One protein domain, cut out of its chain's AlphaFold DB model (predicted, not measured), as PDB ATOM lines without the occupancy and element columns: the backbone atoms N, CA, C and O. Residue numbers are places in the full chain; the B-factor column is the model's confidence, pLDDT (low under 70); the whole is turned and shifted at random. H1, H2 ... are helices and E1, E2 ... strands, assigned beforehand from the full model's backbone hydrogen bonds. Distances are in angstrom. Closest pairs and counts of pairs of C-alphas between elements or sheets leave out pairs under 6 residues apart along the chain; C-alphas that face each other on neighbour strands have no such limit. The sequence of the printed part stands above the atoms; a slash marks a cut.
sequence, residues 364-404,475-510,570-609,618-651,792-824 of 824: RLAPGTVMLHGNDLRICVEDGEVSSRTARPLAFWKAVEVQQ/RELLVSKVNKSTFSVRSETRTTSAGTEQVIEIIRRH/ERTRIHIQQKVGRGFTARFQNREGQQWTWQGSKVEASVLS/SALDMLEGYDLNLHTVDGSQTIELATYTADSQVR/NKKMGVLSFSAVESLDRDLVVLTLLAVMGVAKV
ATOM      1  N   ARG A 364     156.212 146.472 169.002       55.28
ATOM      2  CA  ARG A 364     154.856 145.904 169.008       55.28
ATOM      3  C   ARG A 364     154.368 145.553 167.597       55.28
ATOM      4  O   ARG A 364     153.484 146.221 167.067       55.28
ATOM      5  N   LEU A 365     154.915 144.492 167.005       65.56
ATOM      6  CA  LEU A 365     154.408 143.924 165.756       65.56
ATOM      7  C   LEU A 365     152.939 143.527 165.942       65.56
ATOM      8  O   LEU A 365     152.624 142.646 166.747       65.56
ATOM      9  N   ALA A 366     152.041 144.187 165.210       77.75
ATOM     10  CA  ALA A 366     150.619 143.876 165.254       77.75
ATOM     11  C   ALA A 366     150.377 142.443 164.732       77.75
ATOM     12  O   ALA A 366     151.025 142.053 163.751       77.75
ATOM     13  N   PRO A 367     149.469 141.651 165.339       82.56
ATOM     14  CA  PRO A 367     149.182 140.295 164.879       82.56
ATOM     15  C   PRO A 367     148.841 140.249 163.383       82.56
ATOM     16  O   PRO A 367     148.135 141.115 162.874       82.56
ATOM     17  N   GLY A 368     149.382 139.255 162.682       83.69
ATOM     18  CA  GLY A 368     149.318 139.120 161.227       83.69
ATOM     19  C   GLY A 368     150.435 139.842 160.463       83.69
ATOM     20  O   GLY A 368     150.721 139.466 159.331       83.69
ATOM     21  N   THR A 369     151.111 140.842 161.042       86.88
ATOM     22  CA  THR A 369     152.138 141.615 160.314       86.88
ATOM     23  C   THR A 369     153.343 140.749 159.953       86.88
ATOM     24  O   THR A 369     153.924 140.095 160.823       86.88
ATOM     25  N   VAL A 370     153.747 140.795 158.681       87.81
ATOM     26  CA  VAL A 370     154.944 140.129 158.156       87.81
ATOM     27  C   VAL A 370     156.050 141.163 157.960       87.81
ATOM     28  O   VAL A 370     155.900 142.106 157.182       87.81
ATOM     29  N   MET A 371     157.166 140.973 158.662       87.12
ATOM     30  CA  MET A 371     158.342 141.845 158.610       87.12
ATOM     31  C   MET A 371     159.548 141.099 158.040       87.12
ATOM     32  O   MET A 371     159.820 139.968 158.444       87.12
ATOM     33  N   LEU A 372     160.314 141.763 157.180       86.00
ATOM     34  CA  LEU A 372     161.673 141.383 156.809       86.00
ATOM     35  C   LEU A 372     162.650 142.228 157.644       86.00
ATOM     36  O   LEU A 372     162.664 143.453 157.545       86.00
ATOM     37  N   HIS A 373     163.453 141.578 158.486       81.75
ATOM     38  CA  HIS A 373     164.501 142.203 159.295       81.75
ATOM     39  C   HIS A 373     165.865 141.706 158.803       81.75
ATOM     40  O   HIS A 373     166.364 140.669 159.255       81.75
ATOM     41  N   GLY A 374     166.481 142.427 157.866       78.94
ATOM     42  CA  GLY A 374     167.675 141.954 157.157       78.94
ATOM     43  C   GLY A 374     167.409 140.627 156.434       78.94
ATOM     44  O   GLY A 374     166.629 140.590 155.487       78.94
ATOM     45  N   ASN A 375     168.015 139.534 156.915       77.00
ATOM     46  CA  ASN A 375     167.845 138.176 156.369       77.00
ATOM     47  C   ASN A 375     166.912 137.283 157.225       77.00
ATOM     48  O   ASN A 375     166.966 136.057 157.125       77.00
ATOM     49  N   ASP A 376     166.066 137.881 158.076       83.75
ATOM     50  CA  ASP A 376     165.007 137.189 158.822       83.75
ATOM     51  C   ASP A 376     163.613 137.591 158.305       83.75
ATOM     52  O   ASP A 376     163.280 138.775 158.344       83.75
ATOM     53  N   LEU A 377     162.735 136.637 157.978       86.38
ATOM     54  CA  LEU A 377     161.283 136.889 157.941       86.38
ATOM     55  C   LEU A 377     160.676 136.617 159.324       86.38
ATOM     56  O   LEU A 377     161.011 135.618 159.964       86.38
ATOM     57  N   ARG A 378     159.793 137.498 159.806       88.81
ATOM     58  CA  ARG A 378     159.216 137.467 161.164       88.81
ATOM     59  C   ARG A 378     157.708 137.734 161.130       88.81
ATOM     60  O   ARG A 378     157.275 138.670 160.461       88.81
ATOM     61  N   ILE A 379     156.922 136.938 161.865       89.81
ATOM     62  CA  ILE A 379     155.452 137.057 161.946       89.81
ATOM     63  C   ILE A 379     154.977 136.825 163.390       89.81
ATOM     64  O   ILE A 379     155.373 135.847 164.028       89.81
ATOM     65  N   CYS A 380     154.083 137.685 163.885       87.12
ATOM     66  CA  CYS A 380     153.324 137.473 165.125       87.12
ATOM     67  C   CYS A 380     151.898 137.004 164.803       87.12
ATOM     68  O   CYS A 380     151.233 137.622 163.976       87.12
ATOM     69  N   VAL A 381     151.386 135.974 165.478       86.00
ATOM     70  CA  VAL A 381     150.009 135.461 165.315       86.00
ATOM     71  C   VAL A 381     149.385 135.189 166.683       86.00
ATOM     72  O   VAL A 381     150.091 134.855 167.628       86.00
ATOM     73  N   GLU A 382     148.066 135.329 166.818       79.88
ATOM     74  CA  GLU A 382     147.359 134.957 168.051       79.88
ATOM     75  C   GLU A 382     147.275 133.425 168.187       79.88
ATOM     76  O   GLU A 382     146.642 132.757 167.359       79.88
ATOM     77  N   ASP A 383     147.918 132.874 169.224       71.38
ATOM     78  CA  ASP A 383     147.899 131.440 169.552       71.38
ATOM     79  C   ASP A 383     146.511 131.100 170.139       71.38
ATOM     80  O   ASP A 383     146.008 131.807 171.013       71.38
ATOM     81  N   GLY A 384     145.853 130.042 169.660       58.50
ATOM     82  CA  GLY A 384     144.458 129.746 170.042       58.50
ATOM     83  C   GLY A 384     144.272 129.179 171.459       58.50
ATOM     84  O   GLY A 384     143.153 129.100 171.954       58.50
ATOM     85  N   GLU A 385     145.359 128.769 172.115       54.78
ATOM     86  CA  GLU A 385     145.343 127.743 173.169       54.78
ATOM     87  C   GLU A 385     145.397 128.270 174.621       54.78
ATOM     88  O   GLU A 385     145.874 127.566 175.509       54.78
ATOM     89  N   VAL A 386     144.924 129.492 174.921       42.22
ATOM     90  CA  VAL A 386     144.797 129.950 176.327       42.22
ATOM     91  C   VAL A 386     143.467 130.650 176.603       42.22
ATOM     92  O   VAL A 386     143.330 131.862 176.448       42.22
ATOM     93  N   SER A 387     142.506 129.893 177.140       47.12
ATOM     94  CA  SER A 387     141.331 130.453 177.815       47.12
ATOM     95  C   SER A 387     141.644 130.751 179.287       47.12
ATOM     96  O   SER A 387     141.383 129.946 180.176       47.12
ATOM     97  N   SER A 388     142.245 131.912 179.561       42.78
ATOM     98  CA  SER A 388     142.205 132.548 180.888       42.78
ATOM     99  C   SER A 388     142.537 134.046 180.797       42.78
ATOM    100  O   SER A 388     143.167 134.511 179.849       42.78
ATOM    101  N   ARG A 389     142.049 134.836 181.759       50.03
ATOM    102  CA  ARG A 389     142.135 136.307 181.740       50.03
ATOM    103  C   ARG A 389     143.554 136.825 182.049       50.03
ATOM    104  O   ARG A 389     143.821 137.080 183.216       50.03
ATOM    105  N   THR A 390     144.372 137.101 181.025       48.72
ATOM    106  CA  THR A 390     145.229 138.316 180.897       48.72
ATOM    107  C   THR A 390     146.042 138.289 179.596       48.72
ATOM    108  O   THR A 390     146.990 137.523 179.477       48.72
ATOM    109  N   ALA A 391     145.725 139.201 178.663       54.41
ATOM    110  CA  ALA A 391     146.300 139.296 177.308       54.41
ATOM    111  C   ALA A 391     146.092 138.043 176.421       54.41
ATOM    112  O   ALA A 391     145.954 136.922 176.898       54.41
ATOM    113  N   ARG A 392     146.038 138.237 175.096       57.34
ATOM    114  CA  ARG A 392     146.032 137.113 174.145       57.34
ATOM    115  C   ARG A 392     147.465 136.582 174.006       57.34
ATOM    116  O   ARG A 392     148.368 137.404 173.832       57.34
ATOM    117  N   PRO A 393     147.709 135.261 174.068       58.34
ATOM    118  CA  PRO A 393     149.035 134.715 173.805       58.34
ATOM    119  C   PRO A 393     149.405 134.945 172.333       58.34
ATOM    120  O   PRO A 393     148.605 134.692 171.431       58.34
ATOM    121  N   LEU A 394     150.625 135.422 172.084       76.00
ATOM    122  CA  LEU A 394     151.144 135.616 170.732       76.00
ATOM    123  C   LEU A 394     152.205 134.559 170.417       76.00
ATOM    124  O   LEU A 394     153.242 134.475 171.074       76.00
ATOM    125  N   ALA A 395     151.945 133.780 169.374       82.50
ATOM    126  CA  ALA A 395     152.914 132.938 168.704       82.50
ATOM    127  C   ALA A 395     153.844 133.804 167.843       82.50
ATOM    128  O   ALA A 395     153.385 134.500 166.935       82.50
ATOM    129  N   PHE A 396     155.152 133.725 168.088       85.38
ATOM    130  CA  PHE A 396     156.162 134.360 167.243       85.38
ATOM    131  C   PHE A 396     156.837 133.326 166.343       85.38
ATOM    132  O   PHE A 396     157.343 132.304 166.822       85.38
ATOM    133  N   TRP A 397     156.880 133.628 165.051       90.88
ATOM    134  CA  TRP A 397     157.521 132.827 164.020       90.88
ATOM    135  C   TRP A 397     158.675 133.596 163.375       90.88
ATOM    136  O   TRP A 397     158.542 134.781 163.065       90.88
ATOM    137  N   LYS A 398     159.797 132.909 163.145       89.88
ATOM    138  CA  LYS A 398     160.980 133.445 162.458       89.88
ATOM    139  C   LYS A 398     161.535 132.433 161.458       89.88
ATOM    140  O   LYS A 398     161.811 131.296 161.840       89.88
ATOM    141  N   ALA A 399     161.738 132.868 160.218       88.81
ATOM    142  CA  ALA A 399     162.431 132.128 159.168       88.81
ATOM    143  C   ALA A 399     163.765 132.808 158.818       88.81
ATOM    144  O   ALA A 399     163.821 134.036 158.753       88.81
ATOM    145  N   VAL A 400     164.825 132.020 158.619       87.25
ATOM    146  CA  VAL A 400     166.198 132.497 158.369       87.25
ATOM    147  C   VAL A 400     166.825 131.723 157.223       87.25
ATOM    148  O   VAL A 400     166.783 130.494 157.221       87.25
ATOM    149  N   GLU A 401     167.452 132.425 156.286       82.19
ATOM    150  CA  GLU A 401     168.302 131.811 155.265       82.19
ATOM    151  C   GLU A 401     169.644 131.395 155.899       82.19
ATOM    152  O   GLU A 401     170.468 132.241 156.249       82.19
ATOM    153  N   VAL A 402     169.861 130.090 156.089       77.12
ATOM    154  CA  VAL A 402     171.091 129.535 156.669       77.12
ATOM    155  C   VAL A 402     171.902 128.874 155.561       77.12
ATOM    156  O   VAL A 402     171.431 127.953 154.898       77.12
ATOM    157  N   GLN A 403     173.149 129.302 155.361       69.88
ATOM    158  CA  GLN A 403     174.083 128.523 154.548       69.88
ATOM    159  C   GLN A 403     174.366 127.212 155.285       69.88
ATOM    160  O   GLN A 403     174.893 127.241 156.400       69.88
ATOM    161  N   GLN A 404     174.003 126.068 154.696       53.75
ATOM    162  CA  GLN A 404     174.414 124.782 155.243       53.75
ATOM    163  C   GLN A 404     175.950 124.766 155.272       53.75
ATOM    164  O   GLN A 404     176.563 124.988 154.225       53.75
ATOM    165  N   ARG A 475     171.699 126.596 150.537       66.25
ATOM    166  CA  ARG A 475     171.018 127.534 151.421       66.25
ATOM    167  C   ARG A 475     169.711 126.892 151.878       66.25
ATOM    168  O   ARG A 475     168.836 126.583 151.072       66.25
ATOM    169  N   GLU A 476     169.617 126.648 153.174       81.19
ATOM    170  CA  GLU A 476     168.502 125.988 153.832       81.19
ATOM    171  C   GLU A 476     167.705 127.037 154.612       81.19
ATOM    172  O   GLU A 476     168.263 127.778 155.424       81.19
ATOM    173  N   LEU A 477     166.394 127.115 154.382       86.25
ATOM    174  CA  LEU A 477     165.546 128.039 155.125       86.25
ATOM    175  C   LEU A 477     165.141 127.383 156.452       86.25
ATOM    176  O   LEU A 477     164.389 126.409 156.485       86.25
ATOM    177  N   LEU A 478     165.634 127.923 157.564       88.44
ATOM    178  CA  LEU A 478     165.305 127.459 158.907       88.44
ATOM    179  C   LEU A 478     164.099 128.241 159.444       88.44
ATOM    180  O   LEU A 478     164.228 129.417 159.781       88.44
ATOM    181  N   VAL A 479     162.937 127.594 159.551       89.31
ATOM    182  CA  VAL A 479     161.708 128.186 160.110       89.31
ATOM    183  C   VAL A 479     161.532 127.740 161.561       89.31
ATOM    184  O   VAL A 479     161.707 126.568 161.881       89.31
ATOM    185  N   SER A 480     161.176 128.652 162.462       87.94
ATOM    186  CA  SER A 480     161.044 128.374 163.896       87.94
ATOM    187  C   SER A 480     159.827 129.064 164.517       87.94
ATOM    188  O   SER A 480     159.615 130.256 164.292       87.94
ATOM    189  N   LYS A 481     159.055 128.326 165.328       89.44
ATOM    190  CA  LYS A 481     158.065 128.874 166.271       89.44
ATOM    191  C   LYS A 481     158.750 128.982 167.629       89.44
ATOM    192  O   LYS A 481     159.194 127.968 168.176       89.44
ATOM    193  N   VAL A 482     158.876 130.202 168.159       77.69
ATOM    194  CA  VAL A 482     159.677 130.491 169.362       77.69
ATOM    195  C   VAL A 482     159.290 129.572 170.520       77.69
ATOM    196  O   VAL A 482     158.118 129.427 170.858       77.69
ATOM    197  N   ASN A 483     160.307 128.937 171.108       64.94
ATOM    198  CA  ASN A 483     160.214 127.990 172.223       64.94
ATOM    199  C   ASN A 483     159.312 126.753 171.989       64.94
ATOM    200  O   ASN A 483     159.077 126.008 172.938       64.94
ATOM    201  N   LYS A 484     158.832 126.496 170.758       75.12
ATOM    202  CA  LYS A 484     157.966 125.347 170.418       75.12
ATOM    203  C   LYS A 484     158.603 124.382 169.404       75.12
ATOM    204  O   LYS A 484     158.635 123.179 169.662       75.12
ATOM    205  N   SER A 485     159.093 124.854 168.255       81.06
ATOM    206  CA  SER A 485     159.525 123.959 167.162       81.06
ATOM    207  C   SER A 485     160.440 124.620 166.127       81.06
ATOM    208  O   SER A 485     160.382 125.829 165.906       81.06
ATOM    209  N   THR A 486     161.249 123.796 165.453       86.69
ATOM    210  CA  THR A 486     162.123 124.198 164.342       86.69
ATOM    211  C   THR A 486     161.920 123.259 163.154       86.69
ATOM    212  O   THR A 486     161.798 122.044 163.317       86.69
ATOM    213  N   PHE A 487     161.913 123.819 161.952       89.06
ATOM    214  CA  PHE A 487     161.720 123.136 160.681       89.06
ATOM    215  C   PHE A 487     162.835 123.551 159.721       89.06
ATOM    216  O   PHE A 487     163.217 124.719 159.664       89.06
ATOM    217  N   SER A 488     163.349 122.593 158.964       88.38
ATOM    218  CA  SER A 488     164.213 122.840 157.808       88.38
ATOM    219  C   SER A 488     163.368 122.807 156.547       88.38
ATOM    220  O   SER A 488     162.647 121.836 156.320       88.38
ATOM    221  N   VAL A 489     163.468 123.853 155.735       88.31
ATOM    222  CA  VAL A 489     162.782 123.983 154.453       88.31
ATOM    223  C   VAL A 489     163.827 123.948 153.342       88.31
ATOM    224  O   VAL A 489     164.771 124.740 153.321       88.31
ATOM    225  N   ARG A 490     163.656 123.001 152.420       87.38
ATOM    226  CA  ARG A 490     164.513 122.775 151.249       87.38
ATOM    227  C   ARG A 490     163.670 122.945 149.989       87.38
ATOM    228  O   ARG A 490     162.482 122.636 150.015       87.38
ATOM    229  N   SER A 491     164.266 123.379 148.881       85.38
ATOM    230  CA  SER A 491     163.582 123.371 147.581       85.38
ATOM    231  C   SER A 491     164.386 122.647 146.515       85.38
ATOM    232  O   SER A 491     165.602 122.809 146.440       85.38
ATOM    233  N   GLU A 492     163.677 121.936 145.653       83.12
ATOM    234  CA  GLU A 492     164.177 121.297 144.445       83.12
ATOM    235  C   GLU A 492     163.414 121.874 143.241       83.12
ATOM    236  O   GLU A 492     162.221 122.164 143.335       83.12
ATOM    237  N   THR A 493     164.077 122.063 142.101       82.06
ATOM    238  CA  THR A 493     163.422 122.503 140.858       82.06
ATOM    239  C   THR A 493     163.509 121.373 139.841       82.06
ATOM    240  O   THR A 493     164.606 120.921 139.523       82.06
ATOM    241  N   ARG A 494     162.358 120.907 139.350       78.94
ATOM    242  CA  ARG A 494     162.220 119.756 138.455       78.94
ATOM    243  C   ARG A 494     161.644 120.195 137.113       78.94
ATOM    244  O   ARG A 494     160.621 120.873 137.047       78.94
ATOM    245  N   THR A 495     162.279 119.775 136.026       76.19
ATOM    246  CA  THR A 495     161.725 119.897 134.673       76.19
ATOM    247  C   THR A 495     160.779 118.729 134.413       76.19
ATOM    248  O   THR A 495     161.218 117.580 134.359       76.19
ATOM    249  N   THR A 496     159.488 119.013 134.262       73.56
ATOM    250  CA  THR A 496     158.451 118.030 133.914       73.56
ATOM    251  C   THR A 496     158.002 118.221 132.464       73.56
ATOM    252  O   THR A 496     158.234 119.276 131.871       73.56
ATOM    253  N   SER A 497     157.295 117.243 131.896       65.81
ATOM    254  CA  SER A 497     156.677 117.367 130.564       65.81
ATOM    255  C   SER A 497     155.603 118.462 130.471       65.81
ATOM    256  O   SER A 497     155.258 118.874 129.368       65.81
ATOM    257  N   ALA A 498     155.099 118.961 131.606       65.19
ATOM    258  CA  ALA A 498     154.162 120.083 131.685       65.19
ATOM    259  C   ALA A 498     154.846 121.440 131.972       65.19
ATOM    260  O   ALA A 498     154.160 122.456 132.078       65.19
ATOM    261  N   GLY A 499     156.178 121.471 132.110       73.50
ATOM    262  CA  GLY A 499     156.967 122.664 132.435       73.50
ATOM    263  C   GLY A 499     157.793 122.526 133.718       73.50
ATOM    264  O   GLY A 499     157.953 121.439 134.277       73.50
ATOM    265  N   THR A 500     158.351 123.638 134.192       78.38
ATOM    266  CA  THR A 500     159.148 123.691 135.428       78.38
ATOM    267  C   THR A 500     158.260 123.703 136.671       78.38
ATOM    268  O   THR A 500     157.527 124.664 136.905       78.38
ATOM    269  N   GLU A 501     158.373 122.666 137.495       84.31
ATOM    270  CA  GLU A 501     157.769 122.582 138.828       84.31
ATOM    271  C   GLU A 501     158.850 122.826 139.892       84.31
ATOM    272  O   GLU A 501     159.965 122.312 139.788       84.31
ATOM    273  N   GLN A 502     158.540 123.590 140.940       87.50
ATOM    274  CA  GLN A 502     159.395 123.680 142.125       87.50
ATOM    275  C   GLN A 502     158.727 122.938 143.282       87.50
ATOM    276  O   GLN A 502     157.608 123.257 143.673       87.50
ATOM    277  N   VAL A 503     159.421 121.957 143.851       87.50
ATOM    278  CA  VAL A 503     158.961 121.212 145.025       87.50
ATOM    279  C   VAL A 503     159.678 121.764 146.250       87.50
ATOM    280  O   VAL A 503     160.907 121.803 146.289       87.50
ATOM    281  N   ILE A 504     158.922 122.194 147.256       90.38
ATOM    282  CA  ILE A 504     159.450 122.579 148.567       90.38
ATOM    283  C   ILE A 504     159.157 121.448 149.556       90.38
ATOM    284  O   ILE A 504     158.010 121.028 149.705       90.38
ATOM    285  N   GLU A 505     160.189 120.967 150.247       89.38
ATOM    286  CA  GLU A 505     160.064 120.010 151.347       89.38
ATOM    287  C   GLU A 505     160.291 120.716 152.685       89.38
ATOM    288  O   GLU A 505     161.360 121.275 152.939       89.38
ATOM    289  N   ILE A 506     159.289 120.657 153.560       89.69
ATOM    290  CA  ILE A 506     159.375 121.082 154.957       89.69
ATOM    291  C   ILE A 506     159.596 119.835 155.811       89.69
ATOM    292  O   ILE A 506     158.791 118.909 155.764       89.69
ATOM    293  N   ILE A 507     160.670 119.820 156.599       88.25
ATOM    294  CA  ILE A 507     161.067 118.703 157.462       88.25
ATOM    295  C   ILE A 507     161.145 119.207 158.905       88.25
ATOM    296  O   ILE A 507     161.948 120.092 159.219       88.25
ATOM    297  N   ARG A 508     160.338 118.641 159.808       84.44
ATOM    298  CA  ARG A 508     160.383 118.979 161.238       84.44
ATOM    299  C   ARG A 508     161.677 118.473 161.875       84.44
ATOM    300  O   ARG A 508     161.934 117.271 161.916       84.44
ATOM    301  N   ARG A 509     162.477 119.382 162.440       75.50
ATOM    302  CA  ARG A 509     163.666 119.022 163.220       75.50
ATOM    303  C   ARG A 509     163.244 118.697 164.645       75.50
ATOM    304  O   ARG A 509     162.856 119.580 165.409       75.50
ATOM    305  N   HIS A 510     163.353 117.428 165.024       61.56
ATOM    306  CA  HIS A 510     163.315 117.054 166.434       61.56
ATOM    307  C   HIS A 510     164.538 117.665 167.126       61.56
ATOM    308  O   HIS A 510     165.671 117.424 166.710       61.56
ATOM    309  N   GLU A 570     158.178 114.268 160.540       72.75
ATOM    310  CA  GLU A 570     156.995 114.928 159.981       72.75
ATOM    311  C   GLU A 570     157.409 115.787 158.771       72.75
ATOM    312  O   GLU A 570     158.244 116.692 158.901       72.75
ATOM    313  N   ARG A 571     156.843 115.474 157.597       83.25
ATOM    314  CA  ARG A 571     157.140 116.127 156.315       83.25
ATOM    315  C   ARG A 571     155.897 116.756 155.710       83.25
ATOM    316  O   ARG A 571     154.844 116.128 155.668       83.25
ATOM    317  N   THR A 572     156.061 117.934 155.123       87.19
ATOM    318  CA  THR A 572     155.061 118.548 154.238       87.19
ATOM    319  C   THR A 572     155.719 118.856 152.899       87.19
ATOM    320  O   THR A 572     156.762 119.508 152.858       87.19
ATOM    321  N   ARG A 573     155.121 118.383 151.803       91.12
ATOM    322  CA  ARG A 573     155.543 118.697 150.431       91.12
ATOM    323  C   ARG A 573     154.622 119.757 149.845       91.12
ATOM    324  O   ARG A 573     153.405 119.604 149.910       91.12
ATOM    325  N   ILE A 574     155.205 120.801 149.265       92.25
ATOM    326  CA  ILE A 574     154.491 121.858 148.549       92.25
ATOM    327  C   ILE A 574     154.930 121.839 147.084       92.25
ATOM    328  O   ILE A 574     156.109 122.006 146.779       92.25
ATOM    329  N   HIS A 575     153.972 121.655 146.185       91.69
ATOM    330  CA  HIS A 575     154.149 121.632 144.738       91.69
ATOM    331  C   HIS A 575     153.826 123.005 144.154       91.69
ATOM    332  O   HIS A 575     152.658 123.398 144.095       91.69
ATOM    333  N   ILE A 576     154.855 123.749 143.750       90.75
ATOM    334  CA  ILE A 576     154.735 125.077 143.148       90.75
ATOM    335  C   ILE A 576     154.742 124.951 141.628       90.75
ATOM    336  O   ILE A 576     155.746 124.597 141.009       90.75
ATOM    337  N   GLN A 577     153.603 125.295 141.038       88.25
ATOM    338  CA  GLN A 577     153.384 125.347 139.601       88.25
ATOM    339  C   GLN A 577     153.173 126.812 139.207       88.25
ATOM    340  O   GLN A 577     152.219 127.460 139.656       88.25
ATOM    341  N   GLN A 578     154.082 127.347 138.389       80.69
ATOM    342  CA  GLN A 578     153.913 128.660 137.769       80.69
ATOM    343  C   GLN A 578     152.735 128.591 136.785       80.69
ATOM    344  O   GLN A 578     152.630 127.648 136.001       80.69
ATOM    345  N   LYS A 579     151.819 129.564 136.835       72.56
ATOM    346  CA  LYS A 579     150.713 129.655 135.872       72.56
ATOM    347  C   LYS A 579     151.170 130.494 134.681       72.56
ATOM    348  O   LYS A 579     151.842 131.503 134.870       72.56
ATOM    349  N   VAL A 580     150.758 130.120 133.468       63.97
ATOM    350  CA  VAL A 580     151.016 130.903 132.247       63.97
ATOM    351  C   VAL A 580     150.340 132.276 132.381       63.97
ATOM    352  O   VAL A 580     149.130 132.403 132.205       63.97
ATOM    353  N   GLY A 581     151.107 133.292 132.785       63.66
ATOM    354  CA  GLY A 581     150.592 134.593 133.215       63.66
ATOM    355  C   GLY A 581     151.439 135.219 134.330       63.66
ATOM    356  O   GLY A 581     152.638 134.978 134.420       63.66
ATOM    357  N   ARG A 582     150.821 136.054 135.177       67.25
ATOM    358  CA  ARG A 582     151.485 136.778 136.284       67.25
ATOM    359  C   ARG A 582     151.117 136.204 137.662       67.25
ATOM    360  O   ARG A 582     150.546 136.905 138.500       67.25
ATOM    361  N   GLY A 583     151.401 134.922 137.891       82.25
ATOM    362  CA  GLY A 583     151.102 134.273 139.170       82.25
ATOM    363  C   GLY A 583     151.453 132.787 139.233       82.25
ATOM    364  O   GLY A 583     151.896 132.185 138.258       82.25
ATOM    365  N   PHE A 584     151.222 132.184 140.396       89.19
ATOM    366  CA  PHE A 584     151.545 130.784 140.675       89.19
ATOM    367  C   PHE A 584     150.503 130.120 141.577       89.19
ATOM    368  O   PHE A 584     149.660 130.782 142.188       89.19
ATOM    369  N   THR A 585     150.579 128.796 141.684       91.69
ATOM    370  CA  THR A 585     149.859 128.022 142.702       91.69
ATOM    371  C   THR A 585     150.792 127.047 143.396       91.69
ATOM    372  O   THR A 585     151.489 126.287 142.730       91.69
ATOM    373  N   ALA A 586     150.774 127.059 144.726       93.00
ATOM    374  CA  ALA A 586     151.561 126.197 145.595       93.00
ATOM    375  C   ALA A 586     150.616 125.264 146.374       93.00
ATOM    376  O   ALA A 586     149.883 125.701 147.260       93.00
ATOM    377  N   ARG A 587     150.589 123.984 145.984       93.81
ATOM    378  CA  ARG A 587     149.639 122.953 146.440       93.81
ATOM    379  C   ARG A 587     150.274 122.026 147.471       93.81
ATOM    380  O   ARG A 587     151.399 121.586 147.267       93.81
ATOM    381  N   PHE A 588     149.556 121.685 148.533       93.44
ATOM    382  CA  PHE A 588     149.996 120.731 149.555       93.44
ATOM    383  C   PHE A 588     148.796 120.006 150.180       93.44
ATOM    384  O   PHE A 588     147.646 120.339 149.902       93.44
ATOM    385  N   GLN A 589     149.059 119.001 151.013       90.69
ATOM    386  CA  GLN A 589     148.034 118.330 151.817       90.69
ATOM    387  C   GLN A 589     148.232 118.660 153.300       90.69
ATOM    388  O   GLN A 589     149.372 118.781 153.761       90.69
ATOM    389  N   ASN A 590     147.134 118.829 154.038       87.06
ATOM    390  CA  ASN A 590     147.165 118.967 155.492       87.06
ATOM    391  C   ASN A 590     147.317 117.587 156.177       87.06
ATOM    392  O   ASN A 590     147.333 116.545 155.520       87.06
ATOM    393  N   ARG A 591     147.412 117.568 157.514       82.56
ATOM    394  CA  ARG A 591     147.546 116.331 158.314       82.56
ATOM    395  C   ARG A 591     146.360 115.360 158.191       82.56
ATOM    396  O   ARG A 591     146.493 114.198 158.552       82.56
ATOM    397  N   GLU A 592     145.220 115.838 157.702       84.44
ATOM    398  CA  GLU A 592     143.958 115.104 157.554       84.44
ATOM    399  C   GLU A 592     143.743 114.614 156.108       84.44
ATOM    400  O   GLU A 592     142.730 113.988 155.808       84.44
ATOM    401  N   GLY A 593     144.683 114.905 155.197       83.75
ATOM    402  CA  GLY A 593     144.604 114.566 153.773       83.75
ATOM    403  C   GLY A 593     143.858 115.584 152.899       83.75
ATOM    404  O   GLY A 593     143.807 115.402 151.681       83.75
ATOM    405  N   GLN A 594     143.323 116.673 153.464       88.12
ATOM    406  CA  GLN A 594     142.698 117.743 152.680       88.12
ATOM    407  C   GLN A 594     143.741 118.458 151.813       88.12
ATOM    408  O   GLN A 594     144.821 118.803 152.297       88.12
ATOM    409  N   GLN A 595     143.410 118.748 150.552       91.12
ATOM    410  CA  GLN A 595     144.290 119.521 149.677       91.12
ATOM    411  C   GLN A 595     144.103 121.027 149.898       91.12
ATOM    412  O   GLN A 595     143.062 121.595 149.572       91.12
ATOM    413  N   TRP A 596     145.155 121.690 150.372       94.31
ATOM    414  CA  TRP A 596     145.224 123.141 150.517       94.31
ATOM    415  C   TRP A 596     146.110 123.739 149.410       94.31
ATOM    416  O   TRP A 596     147.071 123.123 148.944       94.31
ATOM    417  N   THR A 597     145.780 124.941 148.940       94.56
ATOM    418  CA  THR A 597     146.484 125.606 147.834       94.56
ATOM    419  C   THR A 597     146.649 127.097 148.112       94.56
ATOM    420  O   THR A 597     145.666 127.826 148.211       94.56
ATOM    421  N   TRP A 598     147.892 127.576 148.177       94.50
ATOM    422  CA  TRP A 598     148.187 129.005 148.058       94.50
ATOM    423  C   TRP A 598     148.111 129.410 146.582       94.50
ATOM    424  O   TRP A 598     148.749 128.784 145.733       94.50
ATOM    425  N   GLN A 599     147.366 130.465 146.261       91.94
ATOM    426  CA  GLN A 599     147.397 131.127 144.958       91.94
ATOM    427  C   GLN A 599     148.082 132.486 145.093       91.94
ATOM    428  O   GLN A 599     147.587 133.352 145.808       91.94
ATOM    429  N   GLY A 600     149.197 132.666 144.382       89.44
ATOM    430  CA  GLY A 600     149.918 133.932 144.304       89.44
ATOM    431  C   GLY A 600     149.550 134.719 143.056       89.44
ATOM    432  O   GLY A 600     149.636 134.200 141.941       89.44
ATOM    433  N   SER A 601     149.173 135.980 143.246       85.75
ATOM    434  CA  SER A 601     148.863 136.934 142.177       85.75
ATOM    435  C   SER A 601     149.775 138.153 142.283       85.75
ATOM    436  O   SER A 601     149.961 138.696 143.372       85.75
ATOM    437  N   LYS A 602     150.391 138.570 141.171       82.19
ATOM    438  CA  LYS A 602     151.270 139.745 141.179       82.19
ATOM    439  C   LYS A 602     150.443 141.032 141.158       82.19
ATOM    440  O   LYS A 602     149.646 141.232 140.244       82.19
ATOM    441  N   VAL A 603     150.670 141.922 142.125       72.62
ATOM    442  CA  VAL A 603     149.944 143.193 142.253       72.62
ATOM    443  C   VAL A 603     150.257 144.110 141.068       72.62
ATOM    444  O   VAL A 603     151.421 144.355 140.750       72.62
ATOM    445  N   GLU A 604     149.219 144.661 140.431       57.31
ATOM    446  CA  GLU A 604     149.333 145.419 139.170       57.31
ATOM    447  C   GLU A 604     150.200 146.687 139.269       57.31
ATOM    448  O   GLU A 604     150.786 147.121 138.282       57.31
ATOM    449  N   ALA A 605     150.394 147.245 140.464       50.81
ATOM    450  CA  ALA A 605     151.370 148.315 140.685       50.81
ATOM    451  C   ALA A 605     152.815 147.892 140.332       50.81
ATOM    452  O   ALA A 605     153.562 148.657 139.727       50.81
ATOM    453  N   SER A 606     153.178 146.640 140.637       50.00
ATOM    454  CA  SER A 606     154.487 146.023 140.361       50.00
ATOM    455  C   SER A 606     154.605 145.502 138.910       50.00
ATOM    456  O   SER A 606     155.568 144.823 138.545       50.00
ATOM    457  N   VAL A 607     153.615 145.787 138.052       49.56
ATOM    458  CA  VAL A 607     153.642 145.458 136.612       49.56
ATOM    459  C   VAL A 607     154.341 146.538 135.784       49.56
ATOM    460  O   VAL A 607     154.927 146.202 134.756       49.56
ATOM    461  N   LEU A 608     154.295 147.797 136.232       43.94
ATOM    462  CA  LEU A 608     154.920 148.945 135.561       43.94
ATOM    463  C   LEU A 608     156.284 149.329 136.155       43.94
ATOM    464  O   LEU A 608     157.033 150.078 135.531       43.94
ATOM    465  N   SER A 609     156.628 148.814 137.337       43.00
ATOM    466  CA  SER A 609     157.983 148.919 137.879       43.00
ATOM    467  C   SER A 609     158.982 148.212 136.950       43.00
ATOM    468  O   SER A 609     158.727 147.067 136.563       43.00
ATOM    469  N   SER A 618     168.136 139.891 148.894       55.50
ATOM    470  CA  SER A 618     168.130 138.674 149.718       55.50
ATOM    471  C   SER A 618     167.092 137.677 149.181       55.50
ATOM    472  O   SER A 618     166.097 138.078 148.573       55.50
ATOM    473  N   ALA A 619     167.292 136.369 149.389       57.78
ATOM    474  CA  ALA A 619     166.398 135.358 148.807       57.78
ATOM    475  C   ALA A 619     164.954 135.453 149.338       57.78
ATOM    476  O   ALA A 619     164.012 135.040 148.667       57.78
ATOM    477  N   LEU A 620     164.782 136.055 150.518       62.44
ATOM    478  CA  LEU A 620     163.497 136.248 151.191       62.44
ATOM    479  C   LEU A 620     162.658 137.413 150.627       62.44
ATOM    480  O   LEU A 620     161.511 137.580 151.035       62.44
ATOM    481  N   ASP A 621     163.211 138.218 149.711       61.78
ATOM    482  CA  ASP A 621     162.535 139.378 149.103       61.78
ATOM    483  C   ASP A 621     161.858 139.035 147.752       61.78
ATOM    484  O   ASP A 621     161.261 139.894 147.104       61.78
ATOM    485  N   MET A 622     161.935 137.772 147.298       62.75
ATOM    486  CA  MET A 622     161.481 137.357 145.957       62.75
ATOM    487  C   MET A 622     159.971 137.511 145.711       62.75
ATOM    488  O   MET A 622     159.568 137.655 144.557       62.75
ATOM    489  N   LEU A 623     159.139 137.521 146.761       67.75
ATOM    490  CA  LEU A 623     157.686 137.728 146.653       67.75
ATOM    491  C   LEU A 623     157.216 139.148 147.040       67.75
ATOM    492  O   LEU A 623     156.037 139.344 147.347       67.75
ATOM    493  N   GLU A 624     158.091 140.160 146.996       69.06
ATOM    494  CA  GLU A 624     157.664 141.558 147.146       69.06
ATOM    495  C   GLU A 624     156.609 141.944 146.084       69.06
ATOM    496  O   GLU A 624     156.847 141.900 144.875       69.06
ATOM    497  N   GLY A 625     155.417 142.343 146.543       70.88
ATOM    498  CA  GLY A 625     154.309 142.729 145.665       70.88
ATOM    499  C   GLY A 625     153.500 141.568 145.071       70.88
ATOM    500  O   GLY A 625     152.854 141.763 144.039       70.88
ATOM    501  N   TYR A 626     153.505 140.389 145.700       81.62
ATOM    502  CA  TYR A 626     152.506 139.340 145.461       81.62
ATOM    503  C   TYR A 626     151.479 139.282 146.600       81.62
ATOM    504  O   TYR A 626     151.855 139.208 147.768       81.62
ATOM    505  N   ASP A 627     150.193 139.238 146.253       88.31
ATOM    506  CA  ASP A 627     149.120 138.864 147.182       88.31
ATOM    507  C   ASP A 627     148.918 137.337 147.127       88.31
ATOM    508  O   ASP A 627     148.979 136.739 146.045       88.31
ATOM    509  N   LEU A 628     148.703 136.703 148.286       90.94
ATOM    510  CA  LEU A 628     148.652 135.244 148.459       90.94
ATOM    511  C   LEU A 628     147.373 134.821 149.197       90.94
ATOM    512  O   LEU A 628     147.232 135.091 150.389       90.94
ATOM    513  N   ASN A 629     146.489 134.079 148.523       92.62
ATOM    514  CA  ASN A 629     145.254 133.548 149.116       92.62
ATOM    515  C   ASN A 629     145.345 132.020 149.254       92.62
ATOM    516  O   ASN A 629     145.521 131.306 148.261       92.62
ATOM    517  N   LEU A 630     145.203 131.509 150.476       94.81
ATOM    518  CA  LEU A 630     145.106 130.085 150.789       94.81
ATOM    519  C   LEU A 630     143.652 129.629 150.687       94.81
ATOM    520  O   LEU A 630     142.785 130.170 151.372       94.81
ATOM    521  N   HIS A 631     143.399 128.592 149.896       93.94
ATOM    522  CA  HIS A 631     142.093 127.947 149.804       93.94
ATOM    523  C   HIS A 631     142.189 126.430 149.984       93.94
ATOM    524  O   HIS A 631     143.203 125.814 149.653       93.94
ATOM    525  N   THR A 632     141.107 125.834 150.478       92.88
ATOM    526  CA  THR A 632     140.835 124.390 150.398       92.88
ATOM    527  C   THR A 632     139.643 124.145 149.470       92.88
ATOM    528  O   THR A 632     138.914 125.083 149.127       92.88
ATOM    529  N   VAL A 633     139.456 122.901 149.037       87.50
ATOM    530  CA  VAL A 633     138.316 122.476 148.213       87.50
ATOM    531  C   VAL A 633     137.455 121.524 149.034       87.50
ATOM    532  O   VAL A 633     137.924 120.457 149.419       87.50
ATOM    533  N   ASP A 634     136.201 121.905 149.270       85.38
ATOM    534  CA  ASP A 634     135.190 121.065 149.909       85.38
ATOM    535  C   ASP A 634     134.097 120.724 148.887       85.38
ATOM    536  O   ASP A 634     133.300 121.574 148.476       85.38
ATOM    537  N   GLY A 635     134.129 119.487 148.386       82.31
ATOM    538  CA  GLY A 635     133.282 119.025 147.287       82.31
ATOM    539  C   GLY A 635     133.451 119.871 146.019       82.31
ATOM    540  O   GLY A 635     134.412 119.706 145.269       82.31
ATOM    541  N   SER A 636     132.486 120.758 145.764       81.50
ATOM    542  CA  SER A 636     132.472 121.698 144.634       81.50
ATOM    543  C   SER A 636     132.769 123.154 145.021       81.50
ATOM    544  O   SER A 636     132.817 124.013 144.140       81.50
ATOM    545  N   GLN A 637     132.956 123.454 146.310       85.56
ATOM    546  CA  GLN A 637     133.176 124.808 146.818       85.56
ATOM    547  C   GLN A 637     134.651 125.044 147.163       85.56
ATOM    548  O   GLN A 637     135.338 124.172 147.691       85.56
ATOM    549  N   THR A 638     135.143 126.252 146.889       87.94
ATOM    550  CA  THR A 638     136.472 126.706 147.321       87.94
ATOM    551  C   THR A 638     136.332 127.586 148.556       87.94
ATOM    552  O   THR A 638     135.745 128.666 148.470       87.94
ATOM    553  N   ILE A 639     136.884 127.149 149.686       90.06
ATOM    554  CA  ILE A 639     136.817 127.869 150.963       90.06
ATOM    555  C   ILE A 639     138.143 128.604 151.176       90.06
ATOM    556  O   ILE A 639     139.202 127.976 151.197       90.06
ATOM    557  N   GLU A 640     138.096 129.930 151.334       92.62
ATOM    558  CA  GLU A 640     139.267 130.737 151.695       92.62
ATOM    559  C   GLU A 640     139.623 130.511 153.171       92.62
ATOM    560  O   GLU A 640     138.795 130.716 154.057       92.62
ATOM    561  N   LEU A 641     140.861 130.089 153.434       91.75
ATOM    562  CA  LEU A 641     141.359 129.782 154.776       91.75
ATOM    563  C   LEU A 641     142.165 130.937 155.379       91.75
ATOM    564  O   LEU A 641     142.047 131.215 156.575       91.75
ATOM    565  N   ALA A 642     142.988 131.603 154.572       92.25
ATOM    566  CA  ALA A 642     143.833 132.716 154.993       92.25
ATOM    567  C   ALA A 642     144.258 133.561 153.786       92.25
ATOM    568  O   ALA A 642     144.470 133.021 152.703       92.25
ATOM    569  N   THR A 643     144.458 134.862 153.988       91.25
ATOM    570  CA  THR A 643     144.908 135.786 152.938       91.25
ATOM    571  C   THR A 643     146.032 136.669 153.454       91.25
ATOM    572  O   THR A 643     145.885 137.364 154.462       91.25
ATOM    573  N   TYR A 644     147.159 136.654 152.746       91.38
ATOM    574  CA  TYR A 644     148.271 137.580 152.909       91.38
ATOM    575  C   TYR A 644     148.199 138.650 151.815       91.38
ATOM    576  O   TYR A 644     148.196 138.337 150.625       91.38
ATOM    577  N   THR A 645     148.130 139.916 152.222       87.69
ATOM    578  CA  THR A 645     148.192 141.078 151.320       87.69
ATOM    579  C   THR A 645     149.544 141.761 151.467       87.69
ATOM    580  O   THR A 645     149.959 142.048 152.592       87.69
ATOM    581  N   ALA A 646     150.220 142.040 150.352       83.19
ATOM    582  CA  ALA A 646     151.484 142.772 150.347       83.19
ATOM    583  C   ALA A 646     151.263 144.278 150.568       83.19
ATOM    584  O   ALA A 646     150.299 144.861 150.065       83.19
ATOM    585  N   ASP A 647     152.196 144.939 151.258       68.00
ATOM    586  CA  ASP A 647     152.115 146.362 151.631       68.00
ATOM    587  C   ASP A 647     152.455 147.315 150.458       68.00
ATOM    588  O   ASP A 647     153.209 148.281 150.569       68.00
ATOM    589  N   SER A 648     151.884 147.047 149.278       56.56
ATOM    590  CA  SER A 648     152.052 147.894 148.101       56.56
ATOM    591  C   SER A 648     151.329 149.229 148.304       56.56
ATOM    592  O   SER A 648     150.103 149.317 148.188       56.56
ATOM    593  N   GLN A 649     152.113 150.285 148.552       48.03
ATOM    594  CA  GLN A 649     151.668 151.666 148.809       48.03
ATOM    595  C   GLN A 649     150.625 152.187 147.795       48.03
ATOM    596  O   GLN A 649     149.801 153.044 148.109       48.03
ATOM    597  N   VAL A 650     150.618 151.632 146.580       46.78
ATOM    598  CA  VAL A 650     149.724 152.005 145.480       46.78
ATOM    599  C   VAL A 650     148.262 151.575 145.704       46.78
ATOM    600  O   VAL A 650     147.371 152.224 145.153       46.78
ATOM    601  N   ARG A 651     147.959 150.584 146.566       45.97
ATOM    602  CA  ARG A 651     146.558 150.272 146.948       45.97
ATOM    603  C   ARG A 651     145.855 151.490 147.577       45.97
ATOM    604  O   ARG A 651     144.689 151.735 147.267       45.97
ATOM    605  N   ASN A 792     164.401 147.135 159.162       74.50
ATOM    606  CA  ASN A 792     163.034 146.611 159.303       74.50
ATOM    607  C   ASN A 792     162.116 147.054 158.145       74.50
ATOM    608  O   ASN A 792     161.592 148.163 158.159       74.50
ATOM    609  N   LYS A 793     161.854 146.162 157.185       83.75
ATOM    610  CA  LYS A 793     160.920 146.363 156.063       83.75
ATOM    611  C   LYS A 793     159.603 145.631 156.346       83.75
ATOM    612  O   LYS A 793     159.612 144.427 156.606       83.75
ATOM    613  N   LYS A 794     158.457 146.318 156.293       85.19
ATOM    614  CA  LYS A 794     157.141 145.653 156.347       85.19
ATOM    615  C   LYS A 794     156.818 145.066 154.971       85.19
ATOM    616  O   LYS A 794     156.809 145.793 153.986       85.19
ATOM    617  N   MET A 795     156.544 143.764 154.913       83.81
ATOM    618  CA  MET A 795     156.246 143.057 153.660       83.81
ATOM    619  C   MET A 795     154.743 143.013 153.367       83.81
ATOM    620  O   MET A 795     154.325 143.139 152.216       83.81
ATOM    621  N   GLY A 796     153.923 142.862 154.410       87.38
ATOM    622  CA  GLY A 796     152.474 142.756 154.282       87.38
ATOM    623  C   GLY A 796     151.785 142.329 155.576       87.38
ATOM    624  O   GLY A 796     152.367 142.391 156.664       87.38
ATOM    625  N   VAL A 797     150.536 141.877 155.455       89.44
ATOM    626  CA  VAL A 797     149.705 141.409 156.574       89.44
ATOM    627  C   VAL A 797     149.001 140.103 156.201       89.44
ATOM    628  O   VAL A 797     148.285 140.039 155.205       89.44
ATOM    629  N   LEU A 798     149.192 139.075 157.029       91.12
ATOM    630  CA  LEU A 798     148.451 137.816 157.030       91.12
ATOM    631  C   LEU A 798     147.163 137.951 157.852       91.12
ATOM    632  O   LEU A 798     147.187 138.339 159.020       91.12
ATOM    633  N   SER A 799     146.048 137.552 157.254       89.62
ATOM    634  CA  SER A 799     144.729 137.437 157.874       89.62
ATOM    635  C   SER A 799     144.234 135.989 157.817       89.62
ATOM    636  O   SER A 799     144.573 135.247 156.894       89.62
ATOM    637  N   PHE A 800     143.437 135.582 158.805       89.75
ATOM    638  CA  PHE A 800     142.843 134.246 158.892       89.75
ATOM    639  C   PHE A 800     141.327 134.338 158.719       89.75
ATOM    640  O   PHE A 800     140.696 135.264 159.234       89.75
ATOM    641  N   SER A 801     140.746 133.358 158.031       86.00
ATOM    642  CA  SER A 801     139.296 133.153 157.981       86.00
ATOM    643  C   SER A 801     138.727 132.760 159.353       86.00
ATOM    644  O   SER A 801     139.451 132.340 160.259       86.00
ATOM    645  N   ALA A 802     137.404 132.850 159.498       77.62
ATOM    646  CA  ALA A 802     136.678 132.418 160.693       77.62
ATOM    647  C   ALA A 802     136.361 130.902 160.694       77.62
ATOM    648  O   ALA A 802     135.272 130.501 161.094       77.62
ATOM    649  N   VAL A 803     137.288 130.063 160.218       81.44
ATOM    650  CA  VAL A 803     137.148 128.594 160.208       81.44
ATOM    651  C   VAL A 803     137.619 128.014 161.545       81.44
ATOM    652  O   VAL A 803     138.751 128.252 161.969       81.44
ATOM    653  N   GLU A 804     136.754 127.244 162.210       67.00
ATOM    654  CA  GLU A 804     136.955 126.794 163.598       67.00
ATOM    655  C   GLU A 804     138.111 125.791 163.772       67.00
ATOM    656  O   GLU A 804     138.794 125.818 164.794       67.00
ATOM    657  N   SER A 805     138.372 124.941 162.773       74.06
ATOM    658  CA  SER A 805     139.380 123.866 162.806       74.06
ATOM    659  C   SER A 805     140.700 124.197 162.086       74.06
ATOM    660  O   SER A 805     141.480 123.304 161.757       74.06
ATOM    661  N   LEU A 806     140.981 125.475 161.810       83.38
ATOM    662  CA  LEU A 806     142.146 125.870 161.010       83.38
ATOM    663  C   LEU A 806     143.482 125.725 161.771       83.38
ATOM    664  O   LEU A 806     143.766 126.493 162.693       83.38
ATOM    665  N   ASP A 807     144.355 124.819 161.311       87.38
ATOM    666  CA  ASP A 807     145.751 124.694 161.771       87.38
ATOM    667  C   ASP A 807     146.581 125.932 161.370       87.38
ATOM    668  O   ASP A 807     147.258 125.972 160.337       87.38
ATOM    669  N   ARG A 808     146.515 126.974 162.207       87.62
ATOM    670  CA  ARG A 808     147.233 128.247 162.016       87.62
ATOM    671  C   ARG A 808     148.749 128.067 161.939       87.62
ATOM    672  O   ARG A 808     149.409 128.857 161.268       87.62
ATOM    673  N   ASP A 809     149.299 127.049 162.597       88.75
ATOM    674  CA  ASP A 809     150.737 126.786 162.580       88.75
ATOM    675  C   ASP A 809     151.181 126.259 161.214       88.75
ATOM    676  O   ASP A 809     152.186 126.729 160.678       88.75
ATOM    677  N   LEU A 810     150.395 125.372 160.595       90.00
ATOM    678  CA  LEU A 810     150.619 124.928 159.218       90.00
ATOM    679  C   LEU A 810     150.442 126.073 158.202       90.00
ATOM    680  O   LEU A 810     151.232 126.180 157.261       90.00
ATOM    681  N   VAL A 811     149.466 126.968 158.400       92.12
ATOM    682  CA  VAL A 811     149.292 128.166 157.550       92.12
ATOM    683  C   VAL A 811     150.540 129.056 157.586       92.12
ATOM    684  O   VAL A 811     151.079 129.396 156.534       92.12
ATOM    685  N   VAL A 812     151.044 129.405 158.776       92.69
ATOM    686  CA  VAL A 812     152.218 130.291 158.910       92.69
ATOM    687  C   VAL A 812     153.498 129.618 158.408       92.69
ATOM    688  O   VAL A 812     154.294 130.248 157.710       92.69
ATOM    689  N   LEU A 813     153.686 128.331 158.712       91.88
ATOM    690  CA  LEU A 813     154.835 127.545 158.264       91.88
ATOM    691  C   LEU A 813     154.894 127.431 156.734       91.88
ATOM    692  O   LEU A 813     155.960 127.624 156.148       91.88
ATOM    693  N   THR A 814     153.761 127.163 156.076       92.00
ATOM    694  CA  THR A 814     153.708 127.072 154.608       92.00
ATOM    695  C   THR A 814     153.826 128.436 153.931       92.00
ATOM    696  O   THR A 814     154.517 128.527 152.919       92.00
ATOM    697  N   LEU A 815     153.265 129.509 154.509       93.00
ATOM    698  CA  LEU A 815     153.482 130.877 154.023       93.00
ATOM    699  C   LEU A 815     154.970 131.251 154.051       93.00
ATOM    700  O   LEU A 815     155.507 131.692 153.038       93.00
ATOM    701  N   LEU A 816     155.654 131.038 155.181       91.25
ATOM    702  CA  LEU A 816     157.082 131.348 155.324       91.25
ATOM    703  C   LEU A 816     157.962 130.498 154.397       91.25
ATOM    704  O   LEU A 816     158.927 131.015 153.837       91.25
ATOM    705  N   ALA A 817     157.617 129.224 154.195       90.38
ATOM    706  CA  ALA A 817     158.308 128.349 153.250       90.38
ATOM    707  C   ALA A 817     158.137 128.804 151.788       90.38
ATOM    708  O   ALA A 817     159.099 128.780 151.025       90.38
ATOM    709  N   VAL A 818     156.939 129.253 151.400       89.56
ATOM    710  CA  VAL A 818     156.684 129.816 150.065       89.56
ATOM    711  C   VAL A 818     157.411 131.156 149.901       89.56
ATOM    712  O   VAL A 818     158.178 131.306 148.956       89.56
ATOM    713  N   MET A 819     157.258 132.102 150.833       86.75
ATOM    714  CA  MET A 819     157.904 133.422 150.748       86.75
ATOM    715  C   MET A 819     159.436 133.360 150.752       86.75
ATOM    716  O   MET A 819     160.069 134.167 150.081       86.75
ATOM    717  N   GLY A 820     160.032 132.424 151.496       82.44
ATOM    718  CA  GLY A 820     161.484 132.339 151.644       82.44
ATOM    719  C   GLY A 820     162.221 131.497 150.600       82.44
ATOM    720  O   GLY A 820     163.450 131.508 150.612       82.44
ATOM    721  N   VAL A 821     161.524 130.733 149.741       80.12
ATOM    722  CA  VAL A 821     162.190 129.839 148.765       80.12
ATOM    723  C   VAL A 821     161.501 129.727 147.391       80.12
ATOM    724  O   VAL A 821     162.099 129.165 146.472       80.12
ATOM    725  N   ALA A 822     160.277 130.233 147.192       78.19
ATOM    726  CA  ALA A 822     159.601 130.139 145.893       78.19
ATOM    727  C   ALA A 822     160.246 131.047 144.828       78.19
ATOM    728  O   ALA A 822     160.468 132.234 145.055       78.19
ATOM    729  N   LYS A 823     160.495 130.494 143.635       72.81
ATOM    730  CA  LYS A 823     161.027 131.209 142.465       72.81
ATOM    731  C   LYS A 823     159.885 131.486 141.480       72.81
ATOM    732  O   LYS A 823     159.361 130.548 140.873       72.81
ATOM    733  N   VAL A 824     159.475 132.756 141.358       58.12
ATOM    734  CA  VAL A 824     158.216 133.182 140.700       58.12
ATOM    735  C   VAL A 824     158.401 134.388 139.775       58.12
ATOM    736  O   VAL A 824     158.514 135.527 140.286       58.12
TER     737      VAL A 824
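Overview. This is residues 364 to 404, 475 to 510, 570 to 609, 618 to 651 and 792 to 824 of the 824 residues of an uncharacterized protein of Kalmanozyma brasiliensis (strain GHG001) (UniProt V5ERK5). You are looking at a closed barrel of twelve strands, E1 to E12, curled round one helix, H2, which fills its middle. Residues 386 to 391, in the link from E2 to E3, stick out, and the four-residue helix H1 sits off the barrel. The printed part has 184 residues, with E1 to E9, then H1, E10, E11, E12 and H2 along the chain; the ring runs from E1 to E12 in that order and back to E1, antiparallel throughout. The class is mostly strand; the whole is compact, with a radius of gyration of the C-alphas of 16.1 A and spans of 55 by 38 by 38 A.

Along the chain. Find C-alpha 369 at (152.138, 141.615, 160.314), where E1, residues 369 to 373, begins. Next come E2, residues 376 to 382, and E3, residues 394 to 403, 29.0 A long. Then read E4, residues 475 to 481, E5, residues 485 to 496, the longest strand at 33.8 A, and E6, residues 499 to 509, 31.7 A. E7 is residues 571 to 579, E8 583 to 589, E9 595 to 602, and H1 605 to 608. E10 is residues 626 to 634, E11 637 to 646 and E12 792 to 800; E11 bends by 59 degrees at residue 641, E12 by 52 degrees at residue 795. H2, residues 808 to 821, runs 20.0 A to C-alpha 821 at (162.190, 129.839, 148.765).

Arrangement. E1, E2 and E3 form a meander, each strand the antiparallel neighbour of the one before, as do E4, E5 and E6, and E7, E8 and E9. Look for N 371 and O 378 between E1 and E2, 2.9 A apart, and for N 490 and O 505 between the hairpin E5 and E6, 2.9 A. The ring closes where E12 and E1 stand antiparallel at 153 degrees, with N 372 and O 793 2.8 A apart. The sheet curls round H2; the closest C-alphas of E5 and H2, Val 489 and Ala 817, are 6.4 A apart. E10 and H2 are near each other, with 8 pairs of C-alphas within 10 A. H1 is not on the barrel and is apart from H2. Every O i to N i+4 pair of H2 is within hydrogen-bond range; H1 is too short for one, and its one O i to N i+3 pair is not within range.

Size, cuts and confidence. The C-alphas farthest apart, Arg 389 and Ser 497, are 56.5 A apart. Four cuts leave C-alpha gaps of 5.8 A from 404 to 475, 9.3 A from 510 to 570, 18.7 A from 609 to 618 and 20.9 A from 651 to 792. Of the links printed whole, E2 to E3 is long. The mean pLDDT of the printed part is 79.2; 42 residues are under 70, among them 384 to 393 and 604 to 609.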